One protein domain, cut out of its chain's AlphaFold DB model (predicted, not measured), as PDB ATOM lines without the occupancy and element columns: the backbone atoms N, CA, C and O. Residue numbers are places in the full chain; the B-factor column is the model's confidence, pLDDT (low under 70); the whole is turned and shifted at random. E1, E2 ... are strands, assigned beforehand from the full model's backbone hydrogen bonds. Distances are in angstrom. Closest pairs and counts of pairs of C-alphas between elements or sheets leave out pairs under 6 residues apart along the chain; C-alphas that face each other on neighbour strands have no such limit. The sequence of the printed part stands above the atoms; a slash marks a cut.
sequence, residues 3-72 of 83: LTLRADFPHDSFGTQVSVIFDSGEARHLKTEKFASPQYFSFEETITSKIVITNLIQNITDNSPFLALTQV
ATOM      1  N   LEU A   3      48.767 -27.392-139.628       97.56
ATOM      2  CA  LEU A   3      49.638 -28.533-139.919       97.56
ATOM      3  C   LEU A   3      49.744 -28.733-141.431       97.56
ATOM      4  O   LEU A   3      48.775 -28.530-142.157       97.56
ATOM      5  N   THR A   4      50.914 -29.117-141.931       96.88
ATOM      6  CA  THR A   4      51.097 -29.486-143.344       96.88
ATOM      7  C   THR A   4      51.833 -30.807-143.420       96.88
ATOM      8  O   THR A   4      52.932 -30.943-142.883       96.88
ATOM      9  N   LEU A   5      51.195 -31.783-144.054       94.56
ATOM     10  CA  LEU A   5      51.763 -33.097-144.312       94.56
ATOM     11  C   LEU A   5      52.568 -33.050-145.608       94.56
ATOM     12  O   LEU A   5      52.238 -32.285-146.519       94.56
ATOM     13  N   ARG A   6      53.605 -33.880-145.722       93.88
ATOM     14  CA  ARG A   6      54.151 -34.169-147.050       93.88
ATOM     15  C   ARG A   6      53.148 -35.067-147.773       93.88
ATOM     16  O   ARG A   6      52.577 -35.967-147.166       93.88
ATOM     17  N   ALA A   7      52.893 -34.772-149.038       91.06
ATOM     18  CA  ALA A   7      51.872 -35.447-149.830       91.06
ATOM     19  C   ALA A   7      52.473 -36.090-151.086       91.06
ATOM     20  O   ALA A   7      51.947 -35.920-152.182       91.06
ATOM     21  N   ASP A   8      53.587 -36.811-150.933       91.12
ATOM     22  CA  ASP A   8      54.146 -37.660-151.991       91.12
ATOM     23  C   ASP A   8      53.460 -39.034-151.960       91.12
ATOM     24  O   ASP A   8      54.019 -40.030-151.513       91.12
ATOM     25  N   PHE A   9      52.189 -39.096-152.355       86.81
ATOM     26  CA  PHE A   9      51.433 -40.352-152.366       86.81
ATOM     27  C   PHE A   9      51.650 -41.109-153.689       86.81
ATOM     28  O   PHE A   9      51.574 -40.487-154.749       86.81
ATOM     29  N   PRO A  10      51.855 -42.444-153.675       91.19
ATOM     30  CA  PRO A  10      51.695 -43.367-152.543       91.19
ATOM     31  C   PRO A  10      52.974 -43.638-151.721       91.19
ATOM     32  O   PRO A  10      52.957 -44.529-150.876       91.19
ATOM     33  N   HIS A  11      54.083 -42.934-151.971       89.88
ATOM     34  CA  HIS A  11      55.355 -43.173-151.274       89.88
ATOM     35  C   HIS A  11      55.312 -42.791-149.794       89.88
ATOM     36  O   HIS A  11      55.957 -43.448-148.984       89.88
ATOM     37  N   ASP A  12      54.533 -41.775-149.436       91.31
ATOM     38  CA  ASP A  12      54.247 -41.352-148.070       91.31
ATOM     39  C   ASP A  12      52.963 -42.006-147.547       91.31
ATOM     40  O   ASP A  12      52.007 -42.257-148.284       91.31
ATOM     41  N   SER A  13      52.915 -42.218-146.237       93.38
ATOM     42  CA  SER A  13      51.664 -42.344-145.497       93.38
ATOM     43  C   SER A  13      51.322 -41.002-144.860       93.38
ATOM     44  O   SER A  13      52.173 -40.134-144.656       93.38
ATOM     45  N   PHE A  14      50.061 -40.831-144.483       93.12
ATOM     46  CA  PHE A  14      49.628 -39.683-143.697       93.12
ATOM     47  C   PHE A  14      49.266 -40.080-142.268       93.12
ATOM     48  O   PHE A  14      48.906 -41.229-141.989       93.12
ATOM     49  N   GLY A  15      49.380 -39.117-141.352       92.31
ATOM     50  CA  GLY A  15      48.813 -39.260-140.021       92.31
ATOM     51  C   GLY A  15      47.314 -39.016-140.097       92.31
ATOM     52  O   GLY A  15      46.897 -38.041-140.710       92.31
ATOM     53  N   THR A  16      46.501 -39.871-139.489       95.00
ATOM     54  CA  THR A  16      45.048 -39.669-139.339       95.00
ATOM     55  C   THR A  16      44.716 -38.793-138.134       95.00
ATOM     56  O   THR A  16      43.658 -38.165-138.076       95.00
ATOM     57  N   GLN A  17      45.634 -38.732-137.169       96.12
ATOM     58  CA  GLN A  17      45.523 -37.896-135.989       96.12
ATOM     59  C   GLN A  17      46.900 -37.404-135.551       96.12
ATOM     60  O   GLN A  17      47.884 -38.137-135.630       96.12
ATOM     61  N   VAL A  18      46.936 -36.185-135.023       96.12
ATOM     62  CA  VAL A  18      48.058 -35.605-134.282       96.12
ATOM     63  C   VAL A  18      47.552 -35.151-132.921       96.12
ATOM     64  O   VAL A  18      46.465 -34.587-132.824       96.12
ATOM     65  N   SER A  19      48.323 -35.378-131.862       97.44
ATOM     66  CA  SER A  19      48.005 -34.855-130.532       97.44
ATOM     67  C   SER A  19      48.882 -33.656-130.189       97.44
ATOM     68  O   SER A  19      50.084 -33.662-130.446       97.44
ATOM     69  N   VAL A  20      48.279 -32.641-129.581       97.75
ATOM     70  CA  VAL A  20      48.959 -31.464-129.037       97.75
ATOM     71  C   VAL A  20      48.719 -31.452-127.539       97.75
ATOM     72  O   VAL A  20      47.569 -31.395-127.114       97.75
ATOM     73  N   ILE A  21      49.786 -31.543-126.754       98.12
ATOM     74  CA  ILE A  21      49.733 -31.492-125.292       98.12
ATOM     75  C   ILE A  21      50.246 -30.128-124.843       98.12
ATOM     76  O   ILE A  21      51.340 -29.723-125.241       98.12
ATOM     77  N   PHE A  22      49.462 -29.433-124.031       97.62
ATOM     78  CA  PHE A  22      49.840 -28.169-123.406       97.62
ATOM     79  C   PHE A  22      50.611 -28.408-122.105       97.62
ATOM     80  O   PHE A  22      50.562 -29.492-121.524       97.62
ATOM     81  N   ASP A  23      51.313 -27.392-121.614       97.06
ATOM     82  CA  ASP A  23      51.978 -27.427-120.301       97.06
ATOM     83  C   ASP A  23      51.034 -27.704-119.119       97.06
ATOM     84  O   ASP A  23      51.470 -28.282-118.127       97.06
ATOM     85  N   SER A  24      49.743 -27.387-119.247       96.56
ATOM     86  CA  SER A  24      48.698 -27.788-118.294       96.56
ATOM     87  C   SER A  24      48.462 -29.307-118.223       96.56
ATOM     88  O   SER A  24      47.781 -29.783-117.317       96.56
ATOM     89  N   GLY A  25      48.989 -30.074-119.183       96.94
ATOM     90  CA  GLY A  25      48.709 -31.498-119.378       96.94
ATOM     91  C   GLY A  25      47.467 -31.773-120.228       96.94
ATOM     92  O   GLY A  25      47.216 -32.919-120.601       96.94
ATOM     93  N   GLU A  26      46.701 -30.739-120.575       96.56
ATOM     94  CA  GLU A  26      45.547 -30.866-121.452       96.56
ATOM     95  C   GLU A  26      45.967 -31.268-122.876       96.56
ATOM     96  O   GLU A  26      46.962 -30.774-123.412       96.56
ATOM     97  N   ALA A  27      45.185 -32.150-123.504       96.75
ATOM     98  CA  ALA A  27      45.433 -32.631-124.856       96.75
ATOM     99  C   ALA A  27      44.367 -32.151-125.852       96.75
ATOM    100  O   ALA A  27      43.173 -32.061-125.553       96.75
ATOM    101  N   ARG A  28      44.801 -31.891-127.086       97.38
ATOM    102  CA  ARG A  28      43.944 -31.714-128.262       97.38
ATOM    103  C   ARG A  28      44.292 -32.777-129.282       97.38
ATOM    104  O   ARG A  28      45.455 -32.920-129.652       97.38
ATOM    105  N   HIS A  29      43.284 -33.489-129.763       97.62
ATOM    106  CA  HIS A  29      43.434 -34.483-130.820       97.62
ATOM    107  C   HIS A  29      42.930 -33.892-132.136       97.62
ATOM    108  O   HIS A  29      41.735 -33.673-132.319       97.62
ATOM    109  N   LEU A  30      43.862 -33.594-133.035       97.00
ATOM    110  CA  LEU A  30      43.600 -32.989-134.334       97.00
ATOM    111  C   LEU A  30      43.504 -34.104-135.369       97.00
ATOM    112  O   LEU A  30      44.494 -34.788-135.627       97.00
ATOM    113  N   LYS A  31      42.316 -34.304-135.939       97.06
ATOM    114  CA  LYS A  31      42.116 -35.265-137.027       97.06
ATOM    115  C   LYS A  31      42.619 -34.662-138.328       97.06
ATOM    116  O   LYS A  31      42.148 -33.604-138.726       97.06
ATOM    117  N   THR A  32      43.564 -35.325-138.969       95.94
ATOM    118  CA  THR A  32      44.169 -34.878-140.223       95.94
ATOM    119  C   THR A  32      43.669 -35.718-141.389       95.94
ATOM    120  O   THR A  32      43.375 -36.905-141.249       95.94
ATOM    121  N   GLU A  33      43.592 -35.099-142.558       94.69
ATOM    122  CA  GLU A  33      43.126 -35.717-143.797       94.69
ATOM    123  C   GLU A  33      44.259 -35.840-144.827       94.69
ATOM    124  O   GLU A  33      45.307 -35.196-144.720       94.69
ATOM    125  N   LYS A  34      44.059 -36.694-145.838       93.31
ATOM    126  CA  LYS A  34      45.072 -37.038-146.846       93.31
ATOM    127  C   LYS A  34      45.131 -36.005-147.976       93.31
ATOM    128  O   LYS A  34      44.731 -36.288-149.102       93.31
ATOM    129  N   PHE A  35      45.631 -34.803-147.692       92.06
ATOM    130  CA  PHE A  35      45.873 -33.787-148.722       92.06
ATOM    131  C   PHE A  35      47.061 -32.866-148.411       92.06
ATOM    132  O   PHE A  35      47.502 -32.747-147.269       92.06
ATOM    133  N   ALA A  36      47.580 -32.224-149.463       90.19
ATOM    134  CA  ALA A  36      48.832 -31.463-149.452       90.19
ATOM    135  C   ALA A  36      48.718 -30.036-148.892       90.19
ATOM    136  O   ALA A  36      49.709 -29.464-148.439       90.19
ATOM    137  N   SER A  37      47.536 -29.422-148.971       95.75
ATOM    138  CA  SER A  37      47.332 -28.063-148.473       95.75
ATOM    139  C   SER A  37      47.406 -28.007-146.940       95.75
ATOM    140  O   SER A  37      47.089 -28.987-146.260       95.75
ATOM    141  N   PRO A  38      47.806 -26.856-146.362       97.25
ATOM    142  CA  PRO A  38      47.777 -26.674-144.919       97.25
ATOM    143  C   PRO A  38      46.380 -26.909-144.337       97.25
ATOM    144  O   PRO A  38      45.388 -26.370-144.826       97.25
ATOM    145  N   GLN A  39      46.333 -27.676-143.253       97.25
ATOM    146  CA  GLN A  39      45.134 -28.003-142.491       97.25
ATOM    147  C   GLN A  39      45.082 -27.127-141.247       97.25
ATOM    148  O   GLN A  39      46.024 -27.127-140.451       97.25
ATOM    149  N   TYR A  40      44.000 -26.367-141.090       98.06
ATOM    150  CA  TYR A  40      43.828 -25.442-139.975       98.06
ATOM    151  C   TYR A  40      42.803 -25.970-138.977       98.06
ATOM    152  O   TYR A  40      41.696 -26.357-139.336       98.06
ATOM    153  N   PHE A  41      43.192 -25.932-137.708       97.62
ATOM    154  CA  PHE A  41      42.416 -26.405-136.574       97.62
ATOM    155  C   PHE A  41      42.193 -25.264-135.595       97.62
ATOM    156  O   PHE A  41      43.157 -24.620-135.159       97.62
ATOM    157  N   SER A  42      40.936 -25.059-135.221       96.00
ATOM    158  CA  SER A  42      40.533 -24.127-134.173       96.00
ATOM    159  C   SER A  42      40.096 -24.910-132.940       96.00
ATOM    160  O   SER A  42      39.463 -25.957-133.046       96.00
ATOM    161  N   PHE A  43      40.461 -24.401-131.776       93.75
ATOM    162  CA  PHE A  43      40.068 -24.895-130.462       93.75
ATOM    163  C   PHE A  43      40.047 -23.698-129.505       93.75
ATOM    164  O   PHE A  43      40.468 -22.605-129.891       93.75
ATOM    165  N   GLU A  44      39.521 -23.891-128.296       93.19
ATOM    166  CA  GLU A  44      39.447 -22.834-127.280       93.19
ATOM    167  C   GLU A  44      40.816 -22.187-127.029       93.19
ATOM    168  O   GLU A  44      41.846 -22.860-127.100       93.19
ATOM    169  N   GLU A  45      40.835 -20.877-126.753       93.38
ATOM    170  CA  GLU A  45      42.077 -20.186-126.397       93.38
ATOM    171  C   GLU A  45      42.672 -20.832-125.136       93.38
ATOM    172  O   GLU A  45      42.060 -20.825-124.069       93.38
ATOM    173  N   THR A  46      43.879 -21.381-125.259       94.94
ATOM    174  CA  THR A  46      44.594 -22.033-124.159       94.94
ATOM    175  C   THR A  46      45.814 -21.199-123.796       94.94
ATOM    176  O   THR A  46      46.697 -20.977-124.629       94.94
ATOM    177  N   ILE A  47      45.874 -20.743-122.544       95.81
ATOM    178  CA  ILE A  47      47.089 -20.152-121.980       95.81
ATOM    179  C   ILE A  47      48.118 -21.266-121.833       95.81
ATOM    180  O   ILE A  47      47.869 -22.250-121.145       95.81
ATOM    181  N   THR A  48      49.263 -21.115-122.491       96.44
ATOM    182  CA  THR A  48      50.333 -22.105-122.434       96.44
ATOM    183  C   THR A  48      51.682 -21.465-122.730       96.44
ATOM    184  O   THR A  48      51.780 -20.546-123.542       96.44
ATOM    185  N   SER A  49      52.732 -21.974-122.096       96.25
ATOM    186  CA  SER A  49      54.130 -21.646-122.393       96.25
ATOM    187  C   SER A  49      54.795 -22.672-123.316       96.25
ATOM    188  O   SER A  49      55.870 -22.419-123.863       96.25
ATOM    189  N   LYS A  50      54.171 -23.845-123.503       96.19
ATOM    190  CA  LYS A  50      54.745 -24.965-124.252       96.19
ATOM    191  C   LYS A  50      53.662 -25.845-124.861       96.19
ATOM    192  O   LYS A  50      52.746 -26.288-124.182       96.19
ATOM    193  N   ILE A  51      53.876 -26.216-126.119       96.88
ATOM    194  CA  ILE A  51      53.150 -27.304-126.774       96.88
ATOM    195  C   ILE A  51      54.090 -28.472-127.066       96.88
ATOM    196  O   ILE A  51      55.249 -28.279-127.438       96.88
ATOM    197  N   VAL A  52      53.587 -29.693-126.922       97.69
ATOM    198  CA  VAL A  52      54.246 -30.923-127.367       97.69
ATOM    199  C   VAL A  52      53.376 -31.561-128.434       97.69
ATOM    200  O   VAL A  52      52.223 -31.901-128.181       97.69
ATOM    201  N   ILE A  53      53.938 -31.737-129.625       96.56
ATOM    202  CA  ILE A  53      53.289 -32.474-130.707       96.56
ATOM    203  C   ILE A  53      53.708 -33.931-130.590       96.56
ATOM    204  O   ILE A  53      54.897 -34.241-130.573       96.56
ATOM    205  N   THR A  54      52.731 -34.818-130.483       95.69
ATOM    206  CA  THR A  54      52.953 -36.249-130.279       95.69
ATOM    207  C   THR A  54      51.868 -37.069-130.966       95.69
ATOM    208  O   THR A  54      50.892 -36.518-131.476       95.69
ATOM    209  N   ASN A  55      52.026 -38.393-130.962       94.19
ATOM    210  CA  ASN A  55      51.045 -39.348-131.471       94.19
ATOM    211  C   ASN A  55      50.558 -38.972-132.880       94.19
ATOM    212  O   ASN A  55      49.364 -38.754-133.084       94.19
ATOM    213  N   LEU A  56      51.490 -38.860-133.834       94.19
ATOM    214  CA  LEU A  56      51.172 -38.823-135.262       94.19
ATOM    215  C   LEU A  56      50.770 -40.245-135.678       94.19
ATOM    216  O   LEU A  56      51.623 -41.076-135.981       94.19
ATOM    217  N   ILE A  57      49.476 -40.549-135.596       94.00
ATOM    218  CA  ILE A  57      48.953 -41.907-135.791       94.00
ATOM    219  C   ILE A  57      48.858 -42.196-137.283       94.00
ATOM    220  O   ILE A  57      48.054 -41.577-137.976       94.00
ATOM    221  N   GLN A  58      49.644 -43.152-137.772       92.19
ATOM    222  CA  GLN A  58      49.633 -43.546-139.178       92.19
ATOM    223  C   GLN A  58      48.273 -44.097-139.616       92.19
ATOM    224  O   GLN A  58      47.596 -44.789-138.854       92.19
ATOM    225  N   ASN A  59      47.878 -43.822-140.861       90.81
ATOM    226  CA  ASN A  59      46.794 -44.569-141.480       90.81
ATOM    227  C   ASN A  59      47.183 -46.052-141.639       90.81
ATOM    228  O   ASN A  59      48.173 -46.378-142.286       90.81
ATOM    229  N   ILE A  60      46.373 -46.943-141.064       89.75
ATOM    230  CA  ILE A  60      46.605 -48.393-141.070       89.75
ATOM    231  C   ILE A  60      46.365 -49.063-142.430       89.75
ATOM    232  O   ILE A  60      46.769 -50.205-142.618       89.75
ATOM    233  N   THR A  61      45.677 -48.396-143.360       89.44
ATOM    234  CA  THR A  61      45.393 -48.936-144.697       89.44
ATOM    235  C   THR A  61      46.433 -48.524-145.736       89.44
ATOM    236  O   THR A  61      46.397 -49.040-146.850       89.44
ATOM    237  N   ASP A  62      47.326 -47.581-145.416       86.56
ATOM    238  CA  ASP A  62      48.415 -47.184-146.310       86.56
ATOM    239  C   ASP A  62      49.614 -48.132-146.132       86.56
ATOM    240  O   ASP A  62      50.061 -48.397-145.019       86.56
ATOM    241  N   ASN A  63      50.167 -48.621-147.247       87.62
ATOM    242  CA  ASN A  63      51.302 -49.558-147.245       87.62
ATOM    243  C   ASN A  63      52.657 -48.882-146.979       87.62
ATOM    244  O   ASN A  63      53.661 -49.565-146.775       87.62
ATOM    245  N   SER A  64      52.713 -47.549-147.033       90.69
ATOM    246  CA  SER A  64      53.947 -46.807-146.789       90.69
ATOM    247  C   SER A  64      54.237 -46.703-145.286       90.69
ATOM    248  O   SER A  64      53.341 -46.351-144.523       90.69
ATOM    249  N   PRO A  65      55.481 -46.934-144.830       89.56
ATOM    250  CA  PRO A  65      55.878 -46.708-143.440       89.56
ATOM    251  C   PRO A  65      56.278 -45.247-143.156       89.56
ATOM    252  O   PRO A  65      56.686 -44.921-142.041       89.56
ATOM    253  N   PHE A  66      56.255 -44.372-144.165       91.62
ATOM    254  CA  PHE A  66      56.845 -43.040-144.069       91.62
ATOM    255  C   PHE A  66      55.792 -41.992-143.725       91.62
ATOM    256  O   PHE A  66      55.094 -41.474-144.591       91.62
ATOM    257  N   LEU A  67      55.699 -41.660-142.439       91.12
ATOM    258  CA  LEU A  67      54.952 -40.503-141.959       91.12
ATOM    259  C   LEU A  67      55.772 -39.224-142.108       91.12
ATOM    260  O   LEU A  67      56.902 -39.145-141.625       91.12
ATOM    261  N   ALA A  68      55.179 -38.195-142.711       89.75
ATOM    262  CA  ALA A  68      55.882 -36.944-142.958       89.75
ATOM    263  C   ALA A  68      55.024 -35.707-142.651       89.75
ATOM    264  O   ALA A  68      53.980 -35.466-143.259       89.75
ATOM    265  N   LEU A  69      55.521 -34.885-141.726       93.06
ATOM    266  CA  LEU A  69      55.014 -33.555-141.395       93.06
ATOM    267  C   LEU A  69      56.066 -32.527-141.823       93.06
ATOM    268  O   LEU A  69      57.215 -32.612-141.400       93.06
ATOM    269  N   THR A  70      55.688 -31.562-142.655       94.94
ATOM    270  CA  THR A  70      56.608 -30.553-143.204       94.94
ATOM    271  C   THR A  70      56.496 -29.209-142.502       94.94
ATOM    272  O   THR A  70      57.460 -28.445-142.494       94.94
ATOM    273  N   GLN A  71      55.339 -28.899-141.906       96.81
ATOM    274  CA  GLN A  71      55.130 -27.613-141.252       96.81
ATOM    275  C   GLN A  71      54.185 -27.693-140.054       96.81
ATOM    276  O   GLN A  71      53.150 -28.361-140.084       96.81
ATOM    277  N   VAL A  72      54.528 -26.910-139.032       96.81
ATOM    278  CA  VAL A  72      53.703 -26.604-137.863       96.81
ATOM    279  C   VAL A  72      53.560 -25.089-137.760       96.81
ATOM    280  O   VAL A  72      54.547 -24.361-137.848       96.81
TER     281      VAL A  72
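This is residues 3 to 72 of the 83 residues of an uncharacterized protein of Lactococcus hodotermopsidis (UniProt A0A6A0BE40). A three-stranded antiparallel sheet, in the order E3, E2, E4, forms an elongated slab, with the small antiparallel pair E1 and E5 over one face and the long link of residues 32 to 50 running over that face too. The printed part has 70 residues, with five named strands, E1 to E5 in chain order, and no named helix. The class is all strand, with 28 residues in named elements, under half. It is only just compact, close to loose: radius of gyration of the C-alphas 12.9 A, spans 39 by 20 by 15 A.

Start at inner strand E2, residues 15 to 22, where N 19 and O 54 of antiparallel E4, residues 51 to 58, are 2.8 A apart, within hydrogen-bond range. With E3, residues 27 to 31, E2 forms a hairpin, N 20 and O 28 at 2.8 A. E1, residues 3 to 5, and E5, residues 69 to 72, are antiparallel, N 4 and O 71 at 3.0 A. E1 is only just apart from E2, closest C-alphas 8.1 A.

Find C-alpha 15 at (48.813, -39.260, -140.021); E2 runs 20.0 A, E4 20.7 A, E3 12.9 A, E5 7.9 A and E1 6.7 A. E5 ends at C-alpha 72, (53.703, -26.604, -137.863).

The C-alphas farthest apart, of Ile 47 and Asn 63, are 39.0 A apart. The link from E3 to E4 is long. The printed part has no cut, and no printed residue is under pLDDT 70.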